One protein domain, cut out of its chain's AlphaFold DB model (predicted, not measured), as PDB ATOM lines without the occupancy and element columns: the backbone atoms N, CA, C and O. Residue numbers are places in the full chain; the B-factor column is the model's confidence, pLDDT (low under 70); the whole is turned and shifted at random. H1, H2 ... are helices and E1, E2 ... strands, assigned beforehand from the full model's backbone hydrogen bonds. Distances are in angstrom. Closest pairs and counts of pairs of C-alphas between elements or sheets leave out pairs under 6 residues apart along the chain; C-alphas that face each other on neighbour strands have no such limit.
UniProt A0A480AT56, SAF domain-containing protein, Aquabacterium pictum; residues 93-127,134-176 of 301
ATOM      1  N   ALA A  93      93.286  94.383  95.452       90.44
ATOM      2  CA  ALA A  93      94.507  94.590  96.227       90.44
ATOM      3  C   ALA A  93      94.827  96.084  96.431       90.44
ATOM      4  O   ALA A  93      95.176  96.501  97.533       90.44
ATOM      5  N   LEU A  94      94.662  96.907  95.388       91.62
ATOM      6  CA  LEU A  94      94.895  98.348  95.484       91.62
ATOM      7  C   LEU A  94      93.836  99.045  96.352       91.62
ATOM      8  O   LEU A  94      94.157 100.003  97.053       91.62
ATOM      9  N   ARG A  95      92.587  98.568  96.346       93.12
ATOM     10  CA  ARG A  95      91.535  99.083  97.237       93.12
ATOM     11  C   ARG A  95      91.834  98.801  98.703       93.12
ATOM     12  O   ARG A  95      91.711  99.716  99.513       93.12
ATOM     13  N   VAL A  96      92.269  97.583  99.026       94.56
ATOM     14  CA  VAL A  96      92.679  97.211 100.390       94.56
ATOM     15  C   VAL A  96      93.849  98.079 100.859       94.56
ATOM     16  O   VAL A  96      93.827  98.585 101.980       94.56
ATOM     17  N   GLU A  97      94.828  98.333  99.988       95.00
ATOM     18  CA  GLU A  97      95.963  99.205 100.311       95.00
ATOM     19  C   GLU A  97      95.531 100.661 100.560       95.00
ATOM     20  O   GLU A  97      95.945 101.280 101.540       95.00
ATOM     21  N   LEU A  98      94.643 101.208  99.722       95.12
ATOM     22  CA  LEU A  98      94.062 102.540  99.930       95.12
ATOM     23  C   LEU A  98      93.268 102.620 101.240       95.12
ATOM     24  O   LEU A  98      93.347 103.626 101.946       95.12
ATOM     25  N   GLN A  99      92.516 101.567 101.568       95.25
ATOM     26  CA  GLN A  99      91.740 101.489 102.799       95.25
ATOM     27  C   GLN A  99      92.654 101.528 104.027       95.25
ATOM     28  O   GLN A  99      92.429 102.329 104.934       95.25
ATOM     29  N   ARG A 100      93.718 100.715 104.021       95.56
ATOM     30  CA  ARG A 100      94.727 100.685 105.082       95.56
ATOM     31  C   ARG A 100      95.429 102.032 105.230       95.56
ATOM     32  O   ARG A 100      95.502 102.557 106.334       95.56
ATOM     33  N   MET A 101      95.871 102.633 104.125       94.88
ATOM     34  CA  MET A 101      96.531 103.942 104.141       94.88
ATOM     35  C   MET A 101      95.643 105.031 104.755       94.88
ATOM     36  O   MET A 101      96.112 105.828 105.566       94.88
ATOM     37  N   ALA A 102      94.362 105.077 104.382       94.81
ATOM     38  CA  ALA A 102      93.413 106.026 104.957       94.81
ATOM     39  C   ALA A 102      93.172 105.770 106.452       94.81
ATOM     40  O   ALA A 102      93.105 106.724 107.228       94.81
ATOM     41  N   GLN A 103      93.067 104.501 106.856       95.00
ATOM     42  CA  GLN A 103      92.895 104.117 108.253       95.00
ATOM     43  C   GLN A 103      94.103 104.525 109.105       95.00
ATOM     44  O   GLN A 103      93.931 105.191 110.125       95.00
ATOM     45  N   ASP A 104      95.317 104.200 108.662       93.94
ATOM     46  CA  ASP A 104      96.557 104.552 109.355       93.94
ATOM     47  C   ASP A 104      96.694 106.076 109.483       93.94
ATOM     48  O   ASP A 104      97.004 106.599 110.554       93.94
ATOM     49  N   ALA A 105      96.374 106.818 108.419       92.81
ATOM     50  CA  ALA A 105      96.423 108.274 108.446       92.81
ATOM     51  C   ALA A 105      95.379 108.889 109.401       92.81
ATOM     52  O   ALA A 105      95.664 109.890 110.063       92.81
ATOM     53  N   ALA A 106      94.190 108.289 109.521       92.56
ATOM     54  CA  ALA A 106      93.183 108.701 110.498       92.56
ATOM     55  C   ALA A 106      93.643 108.450 111.944       92.56
ATOM     56  O   ALA A 106      93.449 109.306 112.807       92.56
ATOM     57  N   LEU A 107      94.299 107.314 112.203       91.94
ATOM     58  CA  LEU A 107      94.850 106.982 113.519       91.94
ATOM     59  C   LEU A 107      95.998 107.916 113.919       91.94
ATOM     60  O   LEU A 107      96.060 108.352 115.066       91.94
ATOM     61  N   VAL A 108      96.865 108.297 112.975       91.00
ATOM     62  CA  VAL A 108      97.920 109.296 113.222       91.00
ATOM     63  C   VAL A 108      97.322 110.641 113.640       91.00
ATOM     64  O   VAL A 108      97.836 111.275 114.559       91.00
ATOM     65  N   LEU A 109      96.222 111.067 113.008       87.94
ATOM     66  CA  LEU A 109      95.528 112.301 113.389       87.94
ATOM     67  C   LEU A 109      94.857 112.223 114.762       87.94
ATOM     68  O   LEU A 109      94.790 113.235 115.456       87.94
ATOM     69  N   TRP A 110      94.339 111.054 115.139       87.50
ATOM     70  CA  TRP A 110      93.808 110.833 116.484       87.50
ATOM     71  C   TRP A 110      94.910 110.896 117.552       87.50
ATOM     72  O   TRP A 110      94.701 111.415 118.650       87.50
ATOM     73  N   GLY A 111      96.101 110.400 117.220       87.88
ATOM     74  CA  GLY A 111      97.232 110.346 118.133       87.88
ATOM     75  C   GLY A 111      97.039 109.282 119.213       87.88
ATOM     76  O   GLY A 111      96.519 108.198 118.962       87.88
ATOM     77  N   GLN A 112      97.487 109.581 120.432       80.50
ATOM     78  CA  GLN A 112      97.494 108.637 121.560       80.50
ATOM     79  C   GLN A 112      96.315 108.833 122.526       80.50
ATOM     80  O   GLN A 112      96.372 108.395 123.676       80.50
ATOM     81  N   ALA A 113      95.255 109.523 122.096       80.44
ATOM     82  CA  ALA A 113      94.090 109.734 122.942       80.44
ATOM     83  C   ALA A 113      93.395 108.399 123.258       80.44
ATOM     84  O   ALA A 113      93.312 107.497 122.423       80.44
ATOM     85  N   THR A 114      92.910 108.272 124.491       79.75
ATOM     86  CA  THR A 114      92.144 107.112 124.949       79.75
ATOM     87  C   THR A 114      90.694 107.519 125.215       79.75
ATOM     88  O   THR A 114      90.462 108.623 125.714       79.75
ATOM     89  N   PRO A 115      89.713 106.656 124.888       86.12
ATOM     90  CA  PRO A 115      89.854 105.335 124.257       86.12
ATOM     91  C   PRO A 115      90.243 105.409 122.768       86.12
ATOM     92  O   PRO A 115      90.169 106.468 122.153       86.12
ATOM     93  N   ALA A 116      90.681 104.281 122.199       87.75
ATOM     94  CA  ALA A 116      90.997 104.196 120.775       87.75
ATOM     95  C   ALA A 116      89.737 104.444 119.920       87.75
ATOM     96  O   ALA A 116      88.652 103.994 120.303       87.75
ATOM     97  N   PRO A 117      89.856 105.128 118.772       92.38
ATOM     98  CA  PRO A 117      88.714 105.463 117.946       92.38
ATOM     99  C   PRO A 117      88.381 104.292 117.020       92.38
ATOM    100  O   PRO A 117      89.242 103.489 116.645       92.38
ATOM    101  N   ARG A 118      87.129 104.231 116.579       94.50
ATOM    102  CA  ARG A 118      86.677 103.293 115.558       94.50
ATOM    103  C   ARG A 118      86.688 103.989 114.201       94.50
ATOM    104  O   ARG A 118      85.990 104.974 113.978       94.50
ATOM    105  N   VAL A 119      87.512 103.482 113.290       95.56
ATOM    106  CA  VAL A 119      87.685 104.055 111.951       95.56
ATOM    107  C   VAL A 119      86.910 103.219 110.941       95.56
ATOM    108  O   VAL A 119      87.110 102.010 110.853       95.56
ATOM    109  N   GLU A 120      86.058 103.863 110.148       96.19
ATOM    110  CA  GLU A 120      85.428 103.248 108.979       96.19
ATOM    111  C   GLU A 120      85.920 103.959 107.723       96.19
ATOM    112  O   GLU A 120      85.884 105.187 107.633       96.19
ATOM    113  N   VAL A 121      86.360 103.190 106.733       96.62
ATOM    114  CA  VAL A 121      86.872 103.732 105.477       96.62
ATOM    115  C   VAL A 121      86.090 103.136 104.319       96.62
ATOM    116  O   VAL A 121      86.023 101.921 104.165       96.62
ATOM    117  N   ALA A 122      85.539 104.003 103.476       95.56
ATOM    118  CA  ALA A 122      84.917 103.638 102.214       95.56
ATOM    119  C   ALA A 122      85.727 104.225 101.054       95.56
ATOM    120  O   ALA A 122      85.802 105.445 100.884       95.56
ATOM    121  N   VAL A 123      86.325 103.353 100.244       95.38
ATOM    122  CA  VAL A 123      87.037 103.740  99.021       95.38
ATOM    123  C   VAL A 123      86.034 103.798  97.873       95.38
ATOM    124  O   VAL A 123      85.330 102.829  97.594       95.38
ATOM    125  N   GLY A 124      85.936 104.954  97.223       92.69
ATOM    126  CA  GLY A 124      85.081 105.138  96.060       92.69
ATOM    127  C   GLY A 124      85.744 104.676  94.764       92.69
ATOM    128  O   GLY A 124      86.906 104.278  94.720       92.69
ATOM    129  N   ASN A 125      84.984 104.754  93.677       90.44
ATOM    130  CA  ASN A 125      85.475 104.401  92.351       90.44
ATOM    131  C   ASN A 125      86.182 105.579  91.683       90.44
ATOM    132  O   ASN A 125      85.860 106.744  91.927       90.44
ATOM    133  N   LEU A 126      87.109 105.258  90.781       88.25
ATOM    134  CA  LEU A 126      87.582 106.229  89.805       88.25
ATOM    135  C   LEU A 126      86.430 106.621  88.859       88.25
ATOM    136  O   LEU A 126      85.558 105.790  88.587       88.25
ATOM    137  N   PRO A 127      86.412 107.863  88.344       84.62
ATOM    138  CA  PRO A 127      85.427 108.282  87.352       84.62
ATOM    139  C   PRO A 127      85.450 107.355  86.131       84.62
ATOM    140  O   PRO A 127      86.519 107.079  85.594       84.62
ATOM    141  N   PRO A 134      98.060 101.594  80.556       87.88
ATOM    142  CA  PRO A 134      98.552 100.456  81.322       87.88
ATOM    143  C   PRO A 134      99.760 100.829  82.184       87.88
ATOM    144  O   PRO A 134     100.692 101.499  81.731       87.88
ATOM    145  N   CYS A 135      99.737 100.389  83.438       90.12
ATOM    146  CA  CYS A 135     100.776 100.670  84.416       90.12
ATOM    147  C   CYS A 135     101.132  99.385  85.162       90.12
ATOM    148  O   CYS A 135     100.251  98.749  85.734       90.12
ATOM    149  N   SER A 136     102.412  99.016  85.177       89.88
ATOM    150  CA  SER A 136     102.891  97.836  85.904       89.88
ATOM    151  C   SER A 136     103.039  98.096  87.401       89.88
ATOM    152  O   SER A 136     102.944  97.164  88.193       89.88
ATOM    153  N   GLN A 137     103.246  99.354  87.806       90.88
ATOM    154  CA  GLN A 137     103.377  99.721  89.215       90.88
ATOM    155  C   GLN A 137     102.607 101.002  89.537       90.88
ATOM    156  O   GLN A 137     103.085 102.112  89.284       90.88
ATOM    157  N   VAL A 138     101.433 100.847  90.149       93.56
ATOM    158  CA  VAL A 138     100.634 101.951  90.697       93.56
ATOM    159  C   VAL A 138     100.997 102.149  92.166       93.56
ATOM    160  O   VAL A 138     101.002 101.198  92.938       93.56
ATOM    161  N   VAL A 139     101.303 103.385  92.554       94.12
ATOM    162  CA  VAL A 139     101.699 103.740  93.923       94.12
ATOM    163  C   VAL A 139     100.665 104.700  94.518       94.12
ATOM    164  O   VAL A 139     100.507 105.807  93.984       94.12
ATOM    165  N   PRO A 140      99.969 104.316  95.603       94.81
ATOM    166  CA  PRO A 140      99.110 105.228  96.341       94.81
ATOM    167  C   PRO A 140      99.934 106.215  97.174       94.81
ATOM    168  O   PRO A 140     101.052 105.920  97.593       94.81
ATOM    169  N   TYR A 141      99.390 107.406  97.406       94.44
ATOM    170  CA  TYR A 141      99.997 108.400  98.283       94.44
ATOM    171  C   TYR A 141      98.949 109.324  98.913       94.44
ATOM    172  O   TYR A 141      97.910 109.629  98.317       94.44
ATOM    173  N   LEU A 142      99.256 109.821 100.112       92.56
ATOM    174  CA  LEU A 142      98.482 110.870 100.768       92.56
ATOM    175  C   LEU A 142      98.931 112.240 100.230       92.56
ATOM    176  O   LEU A 142     100.122 112.548 100.293       92.56
ATOM    177  N   PRO A 143      98.037 113.080  99.686       90.38
ATOM    178  CA  PRO A 143      98.426 114.422  99.274       90.38
ATOM    179  C   PRO A 143      98.804 115.284 100.487       90.38
ATOM    180  O   PRO A 143      98.121 115.266 101.511       90.38
ATOM    181  N   ASN A 144      99.869 116.076 100.357       87.00
ATOM    182  CA  ASN A 144     100.321 116.970 101.425       87.00
ATOM    183  C   ASN A 144      99.243 118.004 101.783       87.00
ATOM    184  O   ASN A 144      98.560 118.531 100.903       87.00
ATOM    185  N   GLY A 145      99.116 118.316 103.075       81.69
ATOM    186  CA  GLY A 145      98.187 119.336 103.572       81.69
ATOM    187  C   GLY A 145      96.707 118.942 103.535       81.69
ATOM    188  O   GLY A 145      95.851 119.782 103.796       81.69
ATOM    189  N   VAL A 146      96.380 117.684 103.219       82.44
ATOM    190  CA  VAL A 146      95.000 117.189 103.245       82.44
ATOM    191  C   VAL A 146      94.733 116.480 104.568       82.44
ATOM    192  O   VAL A 146      95.518 115.643 105.001       82.44
ATOM    193  N   ARG A 147      93.594 116.787 105.195       83.81
ATOM    194  CA  ARG A 147      93.065 116.026 106.332       83.81
ATOM    195  C   ARG A 147      92.325 114.790 105.789       83.81
ATOM    196  O   ARG A 147      91.282 114.962 105.156       83.81
ATOM    197  N   PRO A 148      92.814 113.553 105.993       86.50
ATOM    198  CA  PRO A 148      92.162 112.320 105.534       86.50
ATOM    199  C   PRO A 148      90.964 111.924 106.416       86.50
ATOM    200  O   PRO A 148      90.818 110.771 106.796       86.50
ATOM    201  N   LEU A 149      90.110 112.884 106.774       91.31
ATOM    202  CA  LEU A 149      88.888 112.651 107.537       91.31
ATOM    203  C   LEU A 149      87.701 113.215 106.763       91.31
ATOM    204  O   LEU A 149      87.792 114.282 106.156       91.31
ATOM    205  N   GLY A 150      86.590 112.494 106.800       92.81
ATOM    206  CA  GLY A 150      85.361 112.825 106.102       92.81
ATOM    207  C   GLY A 150      85.505 112.492 104.627       92.81
ATOM    208  O   GLY A 150      86.152 111.512 104.252       92.81
ATOM    209  N   ARG A 151      84.912 113.319 103.768       92.62
ATOM    210  CA  ARG A 151      85.102 113.213 102.317       92.62
ATOM    211  C   ARG A 151      86.492 113.729 101.958       92.62
ATOM    212  O   ARG A 151      86.755 114.924 102.049       92.62
ATOM    213  N   SER A 152      87.364 112.830 101.529       92.56
ATOM    214  CA  SER A 152      88.748 113.122 101.174       92.56
ATOM    215  C   SER A 152      89.138 112.446  99.857       92.56
ATOM    216  O   SER A 152      88.309 111.858  99.154       92.56
ATOM    217  N   ARG A 153      90.409 112.576  99.480       93.25
ATOM    218  CA  ARG A 153      90.962 111.990  98.258       93.25
ATOM    219  C   ARG A 153      92.365 111.456  98.494       93.25
ATOM    220  O   ARG A 153      93.193 112.134  99.098       93.25
ATOM    221  N   LEU A 154      92.631 110.276  97.953       94.94
ATOM    222  CA  LEU A 154      93.963 109.683  97.903       94.94
ATOM    223  C   LEU A 154      94.510 109.763  96.484       94.94
ATOM    224  O   LEU A 154      93.760 109.635  95.519       94.94
ATOM    225  N   GLY A 155      95.805 110.030  96.356       93.94
ATOM    226  CA  GLY A 155      96.472 110.080  95.064       93.94
ATOM    227  C   GLY A 155      96.931 108.695  94.631       93.94
ATOM    228  O   GLY A 155      97.392 107.904  95.449       93.94
ATOM    229  N   LEU A 156      96.842 108.418  93.338       94.81
ATOM    230  CA  LEU A 156      97.448 107.268  92.684       94.81
ATOM    231  C   LEU A 156      98.368 107.775  91.586       94.81
ATOM    232  O   LEU A 156      97.941 108.548  90.731       94.81
ATOM    233  N   ARG A 157      99.611 107.297  91.564       94.69
ATOM    234  CA  ARG A 157     100.560 107.607  90.490       94.69
ATOM    235  C   ARG A 157     101.112 106.344  89.857       94.69
ATOM    236  O   ARG A 157     101.435 105.388  90.560       94.69
ATOM    237  N   CYS A 158     101.288 106.369  88.543       94.50
ATOM    238  CA  CYS A 158     102.020 105.317  87.855       94.50
ATOM    239  C   CYS A 158     103.529 105.525  88.021       94.50
ATOM    240  O   CYS A 158     104.081 106.502  87.517       94.50
ATOM    241  N   ALA A 159     104.200 104.614  88.722       92.38
ATOM    242  CA  ALA A 159     105.650 104.623  88.889       92.38
ATOM    243  C   ALA A 159     106.375 103.910  87.739       92.38
ATOM    244  O   ALA A 159     107.503 104.280  87.415       92.38
ATOM    245  N   GLN A 160     105.738 102.917  87.109       91.56
ATOM    246  CA  GLN A 160     106.308 102.150  86.000       91.56
ATOM    247  C   GLN A 160     105.238 101.860  84.941       91.56
ATOM    248  O   GLN A 160     104.222 101.233  85.222       91.56
ATOM    249  N   GLY A 161     105.457 102.356  83.728       86.88
ATOM    250  CA  GLY A 161     104.520 102.286  82.609       86.88
ATOM    251  C   GLY A 161     104.990 103.185  81.467       86.88
ATOM    252  O   GLY A 161     105.842 104.055  81.681       86.88
ATOM    253  N   THR A 162     104.441 102.973  80.272       88.81
ATOM    254  CA  THR A 162     104.774 103.738  79.055       88.81
ATOM    255  C   THR A 162     104.377 105.206  79.175       88.81
ATOM    256  O   THR A 162     105.098 106.090  78.721       88.81
ATOM    257  N   THR A 163     103.257 105.479  79.843       90.31
ATOM    258  CA  THR A 163     102.777 106.831  80.129       90.31
ATOM    259  C   THR A 163     102.620 107.009  81.631       90.31
ATOM    260  O   THR A 163     101.909 106.255  82.296       90.31
ATOM    261  N   ARG A 164     103.283 108.029  82.178       91.50
ATOM    262  CA  ARG A 164     103.107 108.441  83.572       91.50
ATOM    263  C   ARG A 164     101.770 109.163  83.716       91.50
ATOM    264  O   ARG A 164     101.457 110.051  82.931       91.50
ATOM    265  N   TRP A 165     101.012 108.814  84.746       93.81
ATOM    266  CA  TRP A 165      99.759 109.480  85.092       93.81
ATOM    267  C   TRP A 165      99.632 109.640  86.605       93.81
ATOM    268  O   TRP A 165     100.290 108.933  87.377       93.81
ATOM    269  N   ASN A 166      98.792 110.590  87.015       94.31
ATOM    270  CA  ASN A 166      98.470 110.870  88.407       94.31
ATOM    271  C   ASN A 166      96.984 111.217  88.527       94.31
ATOM    272  O   ASN A 166      96.511 112.120  87.837       94.31
ATOM    273  N   VAL A 167      96.257 110.492  89.372       94.06
ATOM    274  CA  VAL A 167      94.806 110.624  89.532       94.06
ATOM    275  C   VAL A 167      94.403 110.534  90.994       94.06
ATOM    276  O   VAL A 167      95.168 110.069  91.833       94.06
ATOM    277  N   PHE A 168      93.189 110.981  91.309       94.19
ATOM    278  CA  PHE A 168      92.663 110.963  92.670       94.19
ATOM    279  C   PHE A 168      91.496 109.991  92.796       94.19
ATOM    280  O   PHE A 168      90.561 110.028  91.998       94.19
ATOM    281  N   VAL A 169      91.542 109.164  93.835       93.88
ATOM    282  CA  VAL A 169      90.459 108.265  94.233       93.88
ATOM    283  C   VAL A 169      89.708 108.912  95.396       93.88
ATOM    284  O   VAL A 169      90.346 109.288  96.388       93.88
ATOM    285  N   PRO A 170      88.377 109.074  95.311       94.50
ATOM    286  CA  PRO A 170      87.592 109.572  96.430       94.50
ATOM    287  C   PRO A 170      87.589 108.544  97.564       94.50
ATOM    288  O   PRO A 170      87.371 107.358  97.333       94.50
ATOM    289  N   VAL A 171      87.791 109.000  98.797       95.19
ATOM    290  CA  VAL A 171      87.711 108.161  99.999       95.19
ATOM    291  C   VAL A 171      86.849 108.875 101.029       95.19
ATOM    292  O   VAL A 171      86.958 110.085 101.202       95.19
ATOM    293  N   THR A 172      85.972 108.139 101.702       95.69
ATOM    294  CA  THR A 172      85.211 108.645 102.847       95.69
ATOM    295  C   THR A 172      85.707 107.956 104.103       95.69
ATOM    296  O   THR A 172      85.612 106.738 104.206       95.69
ATOM    297  N   VAL A 173      86.236 108.731 105.044       96.06
ATOM    298  CA  VAL A 173      86.739 108.234 106.329       96.06
ATOM    299  C   VAL A 173      85.839 108.753 107.439       96.06
ATOM    300  O   VAL A 173      85.737 109.965 107.617       96.06
ATOM    301  N   ARG A 174      85.200 107.855 108.186       95.62
ATOM    302  CA  ARG A 174      84.459 108.184 109.409       95.62
ATOM    303  C   ARG A 174      85.304 107.819 110.614       95.62
ATOM    304  O   ARG A 174      85.940 106.763 110.626       95.62
ATOM    305  N   LEU A 175      85.322 108.700 111.604       94.06
ATOM    306  CA  LEU A 175      86.127 108.533 112.806       94.06
ATOM    307  C   LEU A 175      85.212 108.631 114.016       94.06
ATOM    308  O   LEU A 175      84.864 109.722 114.455       94.06
ATOM    309  N   TRP A 176      84.835 107.477 114.542       94.75
ATOM    310  CA  TRP A 176      83.925 107.349 115.664       94.75
ATOM    311  C   TRP A 176      84.706 107.347 116.975       94.75
ATOM    312  O   TRP A 176      85.627 106.546 117.154       94.75
TER     313      TRP A 176
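What this domain is: This is residues 93 to 127 and 134 to 176 of the 301 residues of the protein "SAF domain-containing protein" of Aquabacterium pictum (UniProt A0A480AT56). One helix, H1, lies in the hollow of a four-stranded antiparallel sheet that curls round it like part of a barrel, left open on one side. The whole is a rod: the link after H1, with Thr 114, lies at one end, and the tight turn of the hairpin E3 and E4, with Thr 162, at the other. The printed part has 78 residues, with one named helix and then four named strands, in the order H1 E1 E2 E3 E4; across the sheet the order is E1 E4 E3 E2. The class is mixed, helices and strands. The whole is only just compact, close to loose, with a radius of gyration of the C-alphas of 13.6 A and spans of 48 by 23 by 21 A.

How they stand to each other: Start with H1, residues 93 to 110, where every O i to N i+4 pair is within hydrogen-bond range. Go on to E1, residues 118 to 123, an edge strand; its closest C-alpha to H1 is that of Val 121, 6.0 A from that of Gln 99. The other edge strand is E2, residues 135 to 141; here the closest C-alphas are those of Leu 98 and Pro 140, 6.8 A apart. E1 and E2 are apart. E2 forms a hairpin with E3, residues 150 to 161, antiparallel at 146 degrees; look for N 157 and O 139 at 3.0 A. E3 forms a hairpin with E4, residues 166 to 176, antiparallel at 145 degrees, with N 152 and O 171 at 2.8 A. E2 E3 E4 are a meander, each strand the antiparallel neighbour of the one before. E4 is also the antiparallel neighbour of E1, at 153 degrees, with N 120 and O 174 at 2.9 A. H1 is on this strongly twisted sheet: two layers, the helix on one face. Its closest C-alphas to E4 are those of Ala 102 and Val 173, 7.2 A.

Where its parts are: Find C-alpha 93 at (94.507, 94.590, 96.227); from there H1 runs 26.0 A to C-alpha 110 at (93.808, 110.833, 116.484). E1 covers 16.5 A and E2 15.9 A from first to last C-alpha. E3, the longest strand by residues, measures 32.1 A. E4 runs 31.1 A and ends at C-alpha 176, at (83.925, 107.349, 115.664).

The domain as a whole: The two C-alphas farthest apart are those of Thr 114 and Thr 162, at 47.7 A. Residues 128 to 133, in the link from E1 to E2, are not printed; C-alphas 127 and 134 are 16.4 A apart across this cut. Of the links that are printed whole, E3 to E4 is tight, H1 to E1 and E2 to E3 are short, and none is long. The mean pLDDT of the printed part is 91.7, and no printed residue is under 70.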